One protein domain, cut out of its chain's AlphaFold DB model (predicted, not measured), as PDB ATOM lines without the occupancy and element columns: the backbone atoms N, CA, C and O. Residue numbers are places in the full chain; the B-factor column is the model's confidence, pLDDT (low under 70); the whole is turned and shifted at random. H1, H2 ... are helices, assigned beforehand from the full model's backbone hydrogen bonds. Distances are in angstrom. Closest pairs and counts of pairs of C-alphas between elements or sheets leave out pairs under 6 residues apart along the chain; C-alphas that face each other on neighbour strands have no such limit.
ATOM      1  N   VAL A 313     -18.860  24.600 -30.715       66.44
ATOM      2  CA  VAL A 313     -17.737  25.555 -30.876       66.44
ATOM      3  C   VAL A 313     -18.093  26.735 -31.802       66.44
ATOM      4  O   VAL A 313     -17.587  27.852 -31.668       66.44
ATOM      5  N   LEU A 314     -19.042  26.505 -32.710       65.06
ATOM      6  CA  LEU A 314     -19.594  27.478 -33.647       65.06
ATOM      7  C   LEU A 314     -20.142  28.748 -32.971       65.06
ATOM      8  O   LEU A 314     -20.006  29.833 -33.534       65.06
ATOM      9  N   ILE A 315     -20.770  28.637 -31.793       67.56
ATOM     10  CA  ILE A 315     -21.339  29.800 -31.089       67.56
ATOM     11  C   ILE A 315     -20.204  30.703 -30.603       67.56
ATOM     12  O   ILE A 315     -20.194  31.892 -30.918       67.56
ATOM     13  N   THR A 316     -19.203  30.125 -29.939       71.00
ATOM     14  CA  THR A 316     -18.014  30.841 -29.456       71.00
ATOM     15  C   THR A 316     -17.268  31.531 -30.602       71.00
ATOM     16  O   THR A 316     -16.907  32.705 -30.500       71.00
ATOM     17  N   LEU A 317     -17.099  30.842 -31.735       72.88
ATOM     18  CA  LEU A 317     -16.417  31.389 -32.911       72.88
ATOM     19  C   LEU A 317     -17.182  32.545 -33.577       72.88
ATOM     20  O   LEU A 317     -16.556  33.509 -34.016       72.88
ATOM     21  N   LYS A 318     -18.522  32.498 -33.621       73.06
ATOM     22  CA  LYS A 318     -19.340  33.605 -34.158       73.06
ATOM     23  C   LYS A 318     -19.221  34.885 -33.334       73.06
ATOM     24  O   LYS A 318     -19.305  35.972 -33.897       73.06
ATOM     25  N   SER A 319     -19.041  34.758 -32.023       75.62
ATOM     26  CA  SER A 319     -18.933  35.888 -31.093       75.62
ATOM     27  C   SER A 319     -17.518  36.467 -30.992       75.62
ATOM     28  O   SER A 319     -17.327  37.480 -30.322       75.62
ATOM     29  N   THR A 320     -16.520  35.833 -31.615       78.75
ATOM     30  CA  THR A 320     -15.114  36.215 -31.454       78.75
ATOM     31  C   THR A 320     -14.749  37.406 -32.356       78.75
ATOM     32  O   THR A 320     -14.925  37.318 -33.577       78.75
ATOM     33  N   PRO A 321     -14.213  38.512 -31.797       78.31
ATOM     34  CA  PRO A 321     -13.789  39.671 -32.579       78.31
ATOM     35  C   PRO A 321     -12.573  39.355 -33.464       78.31
ATOM     36  O   PRO A 321     -11.715  38.548 -33.106       78.31
ATOM     37  N   ASP A 322     -12.477  40.037 -34.607       73.69
ATOM     38  CA  ASP A 322     -11.475  39.788 -35.661       73.69
ATOM     39  C   ASP A 322     -10.027  39.866 -35.159       73.69
ATOM     40  O   ASP A 322      -9.160  39.124 -35.615       73.69
ATOM     41  N   SER A 323      -9.763  40.714 -34.164       75.56
ATOM     42  CA  SER A 323      -8.438  40.883 -33.563       75.56
ATOM     43  C   SER A 323      -7.939  39.649 -32.804       75.56
ATOM     44  O   SER A 323      -6.733  39.480 -32.649       75.56
ATOM     45  N   LEU A 324      -8.842  38.785 -32.330       77.19
ATOM     46  CA  LEU A 324      -8.509  37.567 -31.582       77.19
ATOM     47  C   LEU A 324      -8.498  36.314 -32.473       77.19
ATOM     48  O   LEU A 324      -8.190  35.222 -31.997       77.19
ATOM     49  N   PHE A 325      -8.793  36.452 -33.770       78.62
ATOM     50  CA  PHE A 325      -8.984  35.315 -34.676       78.62
ATOM     51  C   PHE A 325      -7.695  34.538 -34.996       78.62
ATOM     52  O   PHE A 325      -7.767  33.385 -35.415       78.62
ATOM     53  N   ARG A 326      -6.523  35.150 -34.762       78.75
ATOM     54  CA  ARG A 326      -5.191  34.525 -34.889       78.75
ATOM     55  C   ARG A 326      -4.639  33.936 -33.580       78.75
ATOM     56  O   ARG A 326      -3.456  33.630 -33.499       78.75
ATOM     57  N   THR A 327      -5.467  33.792 -32.548       83.50
ATOM     58  CA  THR A 327      -5.055  33.140 -31.294       83.50
ATOM     59  C   THR A 327      -5.110  31.618 -31.410       83.50
ATOM     60  O   THR A 327      -5.948  31.074 -32.133       83.50
ATOM     61  N   ASP A 328      -4.269  30.919 -30.640       78.50
ATOM     62  CA  ASP A 328      -4.273  29.449 -30.587       78.50
ATOM     63  C   ASP A 328      -5.637  28.891 -30.157       78.50
ATOM     64  O   ASP A 328      -6.099  27.889 -30.696       78.50
ATOM     65  N   ALA A 329      -6.349  29.587 -29.266       78.94
ATOM     66  CA  ALA A 329      -7.703  29.215 -28.860       78.94
ATOM     67  C   ALA A 329      -8.682  29.161 -30.050       78.94
ATOM     68  O   ALA A 329      -9.437  28.199 -30.187       78.94
ATOM     69  N   VAL A 330      -8.646  30.160 -30.941       81.00
ATOM     70  CA  VAL A 330      -9.487  30.194 -32.151       81.00
ATOM     71  C   VAL A 330      -9.021  29.165 -33.175       81.00
ATOM     72  O   VAL A 330      -9.857  28.533 -33.820       81.00
ATOM     73  N   LYS A 331      -7.707  28.942 -33.288       78.62
ATOM     74  CA  LYS A 331      -7.127  27.895 -34.138       78.62
ATOM     75  C   LYS A 331      -7.665  26.513 -33.760       78.62
ATOM     76  O   LYS A 331      -8.245  25.833 -34.604       78.62
ATOM     77  N   TYR A 332      -7.534  26.113 -32.494       77.56
ATOM     78  CA  TYR A 332      -8.020  24.816 -32.014       77.56
ATOM     79  C   TYR A 332      -9.543  24.696 -32.114       77.56
ATOM     80  O   TYR A 332     -10.048  23.640 -32.491       77.56
ATOM     81  N   ALA A 333     -10.275  25.782 -31.860       78.00
ATOM     82  CA  ALA A 333     -11.718  25.834 -32.054       78.00
ATOM     83  C   ALA A 333     -12.127  25.620 -33.528       78.00
ATOM     84  O   ALA A 333     -13.051  24.858 -33.809       78.00
ATOM     85  N   LEU A 334     -11.426  26.237 -34.486       76.12
ATOM     86  CA  LEU A 334     -11.655  26.024 -35.920       76.12
ATOM     87  C   LEU A 334     -11.326  24.588 -36.344       76.12
ATOM     88  O   LEU A 334     -12.109  23.987 -37.075       76.12
ATOM     89  N   ILE A 335     -10.214  24.021 -35.862       75.50
ATOM     90  CA  ILE A 335      -9.856  22.614 -36.113       75.50
ATOM     91  C   ILE A 335     -10.956  21.686 -35.580       75.50
ATOM     92  O   ILE A 335     -11.406  20.799 -36.304       75.50
ATOM     93  N   GLY A 336     -11.418  21.908 -34.344       74.00
ATOM     94  CA  GLY A 336     -12.518  21.153 -33.740       74.00
ATOM     95  C   GLY A 336     -13.790  21.230 -34.582       74.00
ATOM     96  O   GLY A 336     -14.315  20.200 -34.990       74.00
ATOM     97  N   LEU A 337     -14.200  22.443 -34.966       77.75
ATOM     98  CA  LEU A 337     -15.361  22.660 -35.826       77.75
ATOM     99  C   LEU A 337     -15.248  21.921 -37.169       77.75
ATOM    100  O   LEU A 337     -16.219  21.320 -37.622       77.75
ATOM    101  N   MET A 338     -14.084  21.953 -37.824       77.06
ATOM    102  CA  MET A 338     -13.885  21.256 -39.099       77.06
ATOM    103  C   MET A 338     -13.929  19.730 -38.935       77.06
ATOM    104  O   MET A 338     -14.474  19.038 -39.797       77.06
ATOM    105  N   ARG A 339     -13.407  19.192 -37.823       73.62
ATOM    106  CA  ARG A 339     -13.519  17.760 -37.491       73.62
ATOM    107  C   ARG A 339     -14.974  17.362 -37.240       73.62
ATOM    108  O   ARG A 339     -15.409  16.350 -37.791       73.62
ATOM    109  N   ASP A 340     -15.727  18.181 -36.509       74.88
ATOM    110  CA  ASP A 340     -17.155  17.965 -36.256       74.88
ATOM    111  C   ASP A 340     -17.955  17.988 -37.565       74.88
ATOM    112  O   ASP A 340     -18.727  17.071 -37.840       74.88
ATOM    113  N   LEU A 341     -17.727  18.987 -38.428       73.50
ATOM    114  CA  LEU A 341     -18.381  19.091 -39.736       73.50
ATOM    115  C   LEU A 341     -18.067  17.898 -40.638       73.50
ATOM    116  O   LEU A 341     -18.970  17.386 -41.300       73.50
ATOM    117  N   ARG A 342     -16.816  17.425 -40.646       75.88
ATOM    118  CA  ARG A 342     -16.434  16.205 -41.365       75.88
ATOM    119  C   ARG A 342     -17.201  14.997 -40.831       75.88
ATOM    120  O   ARG A 342     -17.719  14.224 -41.631       75.88
ATOM    121  N   GLY A 343     -17.296  14.842 -39.509       71.50
ATOM    122  CA  GLY A 343     -18.056  13.762 -38.875       71.50
ATOM    123  C   GLY A 343     -19.544  13.803 -39.234       71.50
ATOM    124  O   GLY A 343     -20.101  12.798 -39.671       71.50
ATOM    125  N   ILE A 344     -20.169  14.980 -39.141       74.56
ATOM    126  CA  ILE A 344     -21.575  15.185 -39.515       74.56
ATOM    127  C   ILE A 344     -21.786  14.864 -40.999       74.56
ATOM    128  O   ILE A 344     -22.718  14.137 -41.333       74.56
ATOM    129  N   ALA A 345     -20.911  15.346 -41.889       75.62
ATOM    130  CA  ALA A 345     -20.986  15.059 -43.319       75.62
ATOM    131  C   ALA A 345     -20.841  13.557 -43.615       75.62
ATOM    132  O   ALA A 345     -21.644  13.010 -44.370       75.62
ATOM    133  N   MET A 346     -19.891  12.870 -42.972       74.12
ATOM    134  CA  MET A 346     -19.716  11.415 -43.092       74.12
ATOM    135  C   MET A 346     -20.936  10.630 -42.584       74.12
ATOM    136  O   MET A 346     -21.268   9.590 -43.145       74.12
ATOM    137  N   ALA A 347     -21.637  11.137 -41.565       70.44
ATOM    138  CA  ALA A 347     -22.858  10.528 -41.042       70.44
ATOM    139  C   ALA A 347     -24.093  10.759 -41.938       70.44
ATOM    140  O   ALA A 347     -25.107  10.072 -41.782       70.44
ATOM    141  N   THR A 348     -24.044  11.701 -42.891       77.38
ATOM    142  CA  THR A 348     -25.145  11.893 -43.843       77.38
ATOM    143  C   THR A 348     -25.169  10.768 -44.882       77.38
ATOM    144  O   THR A 348     -24.423  10.763 -45.853       77.38
ATOM    145  N   ASN A 349     -26.074   9.806 -44.701       77.31
ATOM    146  CA  ASN A 349     -26.193   8.624 -45.564       77.31
ATOM    147  C   ASN A 349     -27.364   8.690 -46.564       77.31
ATOM    148  O   ASN A 349     -27.618   7.734 -47.295       77.31
ATOM    149  N   SER A 350     -28.105   9.800 -46.601       78.00
ATOM    150  CA  SER A 350     -29.257   9.976 -47.486       78.00
ATOM    151  C   SER A 350     -29.316  11.376 -48.097       78.00
ATOM    152  O   SER A 350     -28.859  12.360 -47.511       78.00
ATOM    153  N   ARG A 351     -29.981  11.497 -49.254       76.75
ATOM    154  CA  ARG A 351     -30.235  12.795 -49.905       76.75
ATOM    155  C   ARG A 351     -30.960  13.777 -48.979       76.75
ATOM    156  O   ARG A 351     -30.694  14.973 -49.022       76.75
ATOM    157  N   ARG A 352     -31.859  13.272 -48.127       76.19
ATOM    158  CA  ARG A 352     -32.611  14.083 -47.161       76.19
ATOM    159  C   ARG A 352     -31.702  14.647 -46.070       76.19
ATOM    160  O   ARG A 352     -31.773  15.836 -45.789       76.19
ATOM    161  N   THR A 353     -30.858  13.812 -45.468       78.06
ATOM    162  CA  THR A 353     -29.918  14.241 -44.418       78.06
ATOM    163  C   THR A 353     -28.848  15.180 -44.967       78.06
ATOM    164  O   THR A 353     -28.491  16.139 -44.293       78.06
ATOM    165  N   TYR A 354     -28.401  14.960 -46.208       80.38
ATOM    166  CA  TYR A 354     -27.487  15.878 -46.888       80.38
ATOM    167  C   TYR A 354     -28.141  17.242 -47.147       80.38
ATOM    168  O   TYR A 354     -27.527  18.269 -46.889       80.38
ATOM    169  N   GLY A 355     -29.405  17.260 -47.594       80.31
ATOM    170  CA  GLY A 355     -30.175  18.498 -47.754       80.31
ATOM    171  C   GLY A 355     -30.287  19.293 -46.451       80.31
ATOM    172  O   GLY A 355     -29.986  20.477 -46.439       80.31
ATOM    173  N   LEU A 356     -30.604  18.628 -45.332       83.31
ATOM    174  CA  LEU A 356     -30.660  19.272 -44.012       83.31
ATOM    175  C   LEU A 356     -29.310  19.864 -43.582       83.31
ATOM    176  O   LEU A 356     -29.273  20.969 -43.044       83.31
ATOM    177  N   LEU A 357     -28.207  19.144 -43.814       81.38
ATOM    178  CA  LEU A 357     -26.863  19.652 -43.528       81.38
ATOM    179  C   LEU A 357     -26.526  20.859 -44.409       81.38
ATOM    180  O   LEU A 357     -25.993  21.847 -43.911       81.38
ATOM    181  N   PHE A 358     -26.842  20.786 -45.703       82.44
ATOM    182  CA  PHE A 358     -26.598  21.867 -46.649       82.44
ATOM    183  C   PHE A 358     -27.384  23.129 -46.279       82.44
ATOM    184  O   PHE A 358     -26.786  24.197 -46.199       82.44
ATOM    185  N   ASP A 359     -28.678  22.996 -45.983       85.00
ATOM    186  CA  ASP A 359     -29.551  24.110 -45.590       85.00
ATOM    187  C   ASP A 359     -29.135  24.732 -44.248       85.00
ATOM    188  O   ASP A 359     -29.320  25.926 -44.014       85.00
ATOM    189  N   TRP A 360     -28.559  23.930 -43.347       83.56
ATOM    190  CA  TRP A 360     -27.966  24.439 -42.115       83.56
ATOM    191  C   TRP A 360     -26.679  25.218 -42.418       83.56
ATOM    192  O   TRP A 360     -26.533  26.366 -42.002       83.56
ATOM    193  N   LEU A 361     -25.756  24.628 -43.184       80.94
ATOM    194  CA  LEU A 361     -24.445  25.205 -43.487       80.94
ATOM    195  C   LEU A 361     -24.548  26.500 -44.307       80.94
ATOM    196  O   LEU A 361     -23.901  27.509 -44.000       80.94
ATOM    197  N   TYR A 362     -25.370  26.474 -45.351       80.00
ATOM    198  CA  TYR A 362     -25.554  27.557 -46.302       80.00
ATOM    199  C   TYR A 362     -26.978  28.128 -46.205       80.00
ATOM    200  O   TYR A 362     -27.938  27.371 -46.295       80.00
ATOM    201  N   PRO A 363     -27.155  29.459 -46.088       81.69
ATOM    202  CA  PRO A 363     -26.127  30.505 -46.140       81.69
ATOM    203  C   PRO A 363     -25.589  30.930 -44.760       81.69
ATOM    204  O   PRO A 363     -24.652  31.719 -44.687       81.69
ATOM    205  N   ALA A 364     -26.175  30.454 -43.657       79.62
ATOM    206  CA  ALA A 364     -26.019  31.068 -42.334       79.62
ATOM    207  C   ALA A 364     -24.671  30.807 -41.628       79.62
ATOM    208  O   ALA A 364     -24.289  31.568 -40.730       79.62
ATOM    209  N   HIS A 365     -23.958  29.734 -41.983       80.81
ATOM    210  CA  HIS A 365     -22.699  29.336 -41.336       80.81
ATOM    211  C   HIS A 365     -21.483  29.431 -42.267       80.81
ATOM    212  O   HIS A 365     -20.361  29.591 -41.783       80.81
ATOM    213  N   MET A 366     -21.700  29.455 -43.585       81.75
ATOM    214  CA  MET A 366     -20.644  29.605 -44.588       81.75
ATOM    215  C   MET A 366     -19.745  30.850 -44.402       81.75
ATOM    216  O   MET A 366     -18.530  30.708 -44.539       81.75
ATOM    217  N   PRO A 367     -20.253  32.044 -44.019       84.31
ATOM    218  CA  PRO A 367     -19.401  33.216 -43.793       84.31
ATOM    219  C   PRO A 367     -18.352  33.015 -42.692       84.31
ATOM    220  O   PRO A 367     -17.238  33.518 -42.806       84.31
ATOM    221  N   LEU A 368     -18.680  32.251 -41.642       80.81
ATOM    222  CA  LEU A 368     -17.735  31.938 -40.568       80.81
ATOM    223  C   LEU A 368     -16.612  31.021 -41.067       80.81
ATOM    224  O   LEU A 368     -15.455  31.226 -40.712       80.81
ATOM    225  N   LEU A 369     -16.945  30.036 -41.907       80.25
ATOM    226  CA  LEU A 369     -15.961  29.122 -42.493       80.25
ATOM    227  C   LEU A 369     -15.036  29.846 -43.468       80.25
ATOM    228  O   LEU A 369     -13.824  29.662 -43.401       80.25
ATOM    229  N   LEU A 370     -15.584  30.725 -44.313       81.06
ATOM    230  CA  LEU A 370     -14.785  31.571 -45.203       81.06
ATOM    231  C   LEU A 370     -13.837  32.482 -44.416       81.06
ATOM    232  O   LEU A 370     -12.675  32.603 -44.789       81.06
ATOM    233  N   LYS A 371     -14.306  33.060 -43.303       80.56
ATOM    234  CA  LYS A 371     -13.475  33.852 -42.385       80.56
ATOM    235  C   LYS A 371     -12.371  33.014 -41.730       80.56
ATOM    236  O   LYS A 371     -11.238  33.468 -41.615       80.56
ATOM    237  N   GLY A 372     -12.674  31.782 -41.317       77.19
ATOM    238  CA  GLY A 372     -11.672  30.835 -40.818       77.19
ATOM    239  C   GLY A 372     -10.581  30.552 -41.845       77.19
ATOM    240  O   GLY A 372      -9.399  30.677 -41.538       77.19
ATOM    241  N   ILE A 373     -10.978  30.243 -43.078       75.31
ATOM    242  CA  ILE A 373     -10.056  29.921 -44.169       75.31
ATOM    243  C   ILE A 373      -9.208  31.139 -44.555       75.31
ATOM    244  O   ILE A 373      -8.002  30.998 -44.723       75.31
ATOM    245  N   SER A 374      -9.795  32.339 -44.646       78.12
ATOM    246  CA  SER A 374      -9.068  33.547 -45.064       78.12
ATOM    247  C   SER A 374      -8.009  34.008 -44.058       78.12
ATOM    248  O   SER A 374      -6.998  34.576 -44.460       78.12
ATOM    249  N   HIS A 375      -8.214  33.771 -42.760       75.31
ATOM    250  CA  HIS A 375      -7.262  34.166 -41.715       75.31
ATOM    251  C   HIS A 375      -6.116  33.164 -41.501       75.31
ATOM    252  O   HIS A 375      -5.071  33.552 -40.965       75.31
ATOM    253  N   TRP A 376      -6.303  31.906 -41.916       73.25
ATOM    254  CA  TRP A 376      -5.382  30.789 -41.671       73.25
ATOM    255  C   TRP A 376      -4.850  30.135 -42.961       73.25
ATOM    256  O   TRP A 376      -4.353  29.010 -42.914       73.25
ATOM    257  N   THR A 377      -4.890  30.841 -44.099       65.00
ATOM    258  CA  THR A 377      -4.368  30.381 -45.406       65.00
ATOM    259  C   THR A 377      -2.939  29.846 -45.338       65.00
ATOM    260  O   THR A 377      -2.584  28.911 -46.052       65.00
ATOM    261  N   ASP A 378      -2.139  30.412 -44.438       67.94
ATOM    262  CA  ASP A 378      -0.703  30.160 -44.319       67.94
ATOM    263  C   ASP A 378      -0.390  28.932 -43.441       67.94
ATOM    264  O   ASP A 378       0.776  28.608 -43.222       67.94
ATOM    265  N   THR A 379      -1.411  28.264 -42.882       63.12
ATOM    266  CA  THR A 379      -1.242  27.189 -41.887       63.12
ATOM    267  C   THR A 379      -1.735  25.844 -42.438       63.12
ATOM    268  O   THR A 379      -2.949  25.644 -42.541       63.12
ATOM    269  N   PRO A 380      -0.832  24.897 -42.766       60.72
ATOM    270  CA  PRO A 380      -1.174  23.641 -43.453       60.72
ATOM    271  C   PRO A 380      -2.190  22.765 -42.702       60.72
ATOM    272  O   PRO A 380      -2.991  22.073 -43.325       60.72
ATOM    273  N   GLU A 381      -2.209  22.848 -41.369       59.59
ATOM    274  CA  GLU A 381      -3.138  22.125 -40.486       59.59
ATOM    275  C   GLU A 381      -4.617  22.511 -40.685       59.59
ATOM    276  O   GLU A 381      -5.503  21.726 -40.360       59.59
ATOM    277  N   LEU A 382      -4.889  23.710 -41.214       53.94
ATOM    278  CA  LEU A 382      -6.238  24.230 -41.474       53.94
ATOM    279  C   LEU A 382      -6.570  24.304 -42.973       53.94
ATOM    280  O   LEU A 382      -7.746  24.286 -43.331       53.94
ATOM    281  N   SER A 383      -5.559  24.361 -43.847       52.78
ATOM    282  CA  SER A 383      -5.720  24.410 -45.308       52.78
ATOM    283  C   SER A 383      -5.686  23.038 -45.999       52.78
ATOM    284  O   SER A 383      -5.900  22.964 -47.205       52.78
TER     285      SER A 383
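Overview. This is residues 313 to 383 of the 401 residues of an uncharacterized protein of Fagus sylvatica (UniProt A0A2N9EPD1). A long helix, H2, makes one side of an elongated frame with few contacts, and past its last residue the chain folds back, so that H3 and then H4 return one after the other towards the end where H2 begins. H1 packs on residues 330 to 337 of H2, and H4 and the short H5 come close to this first half of H2, while H3 forms the far end of the frame. The printed part has 71 residues with five named helices, in the order H1, H2, H3, H4, H5, and no named strand; the class is all helix. It is only just compact, close to loose, with a radius of gyration of the C-alphas of 12.9 A, and spans 39 by 23 by 17 A.

Arrangement. H2, residues 328 to 347, touches H1, residues 313 to 318, with its residues 330 to 337 alone; the closest C-alphas, of Val 313 and Ala 333, are 6.1 A apart. The two run opposite ways at a steep tilt of 59 degrees. H3, residues 351 to 361, is close to H2 but not clearly touching, the closest C-alphas being those of Ala 345 and Tyr 354, 7.5 A apart. H3 runs opposite ways to H2 at a shallow tilt of 20 degrees, with the centres 17.4 A apart. H4, residues 366 to 375, is close to H2 but not clearly touching, with the closest C-alphas, of Leu 334 and Gly 372, 6.9 A apart, and a steep tilt of 45 degrees, opposite ways. H4 is also close to H1 but not clearly touching: the closest C-alphas, of Lys 318 and Leu 368, are 6.8 A apart, and the lines are about perpendicular at 82 degrees. H3 and H4 meet only through their link. H5, residues 380 to 383, is close to H2 but not clearly touching, with the closest C-alphas, of Ile 335 and Leu 382, 6.7 A apart. H1 and H3, H1 and H5, and H3 and H5 are apart. In H1, H2, H3 and H4 every O i to N i+4 pair is within hydrogen-bond range, while H5 is too short for such a pair.

Along the chain. H2 is 28.5 A long from C-alpha 328 at (-4.273, 29.449, -30.587) to C-alpha 347 at (-22.858, 10.528, -41.042). H3 is 15.1 A long, H4 14.4 A, H1 8.8 A and H5 5.0 A. H1 begins at C-alpha 313, (-17.737, 25.555, -30.876), and H5 ends at C-alpha 383, (-5.720, 24.410, -45.308).

Size, cuts and confidence. The two C-alphas farthest apart, of Ser 323 and Ser 350, are 39.8 A from each other. The printed part has no cut. The links H2 to H3, H3 to H4 and H4 to H5 are tight, and the link H1 to H2, of 9 residues, is short. The mean pLDDT of the printed part is 75.6; residues 313 to 315 and 377 to 383 are under 70.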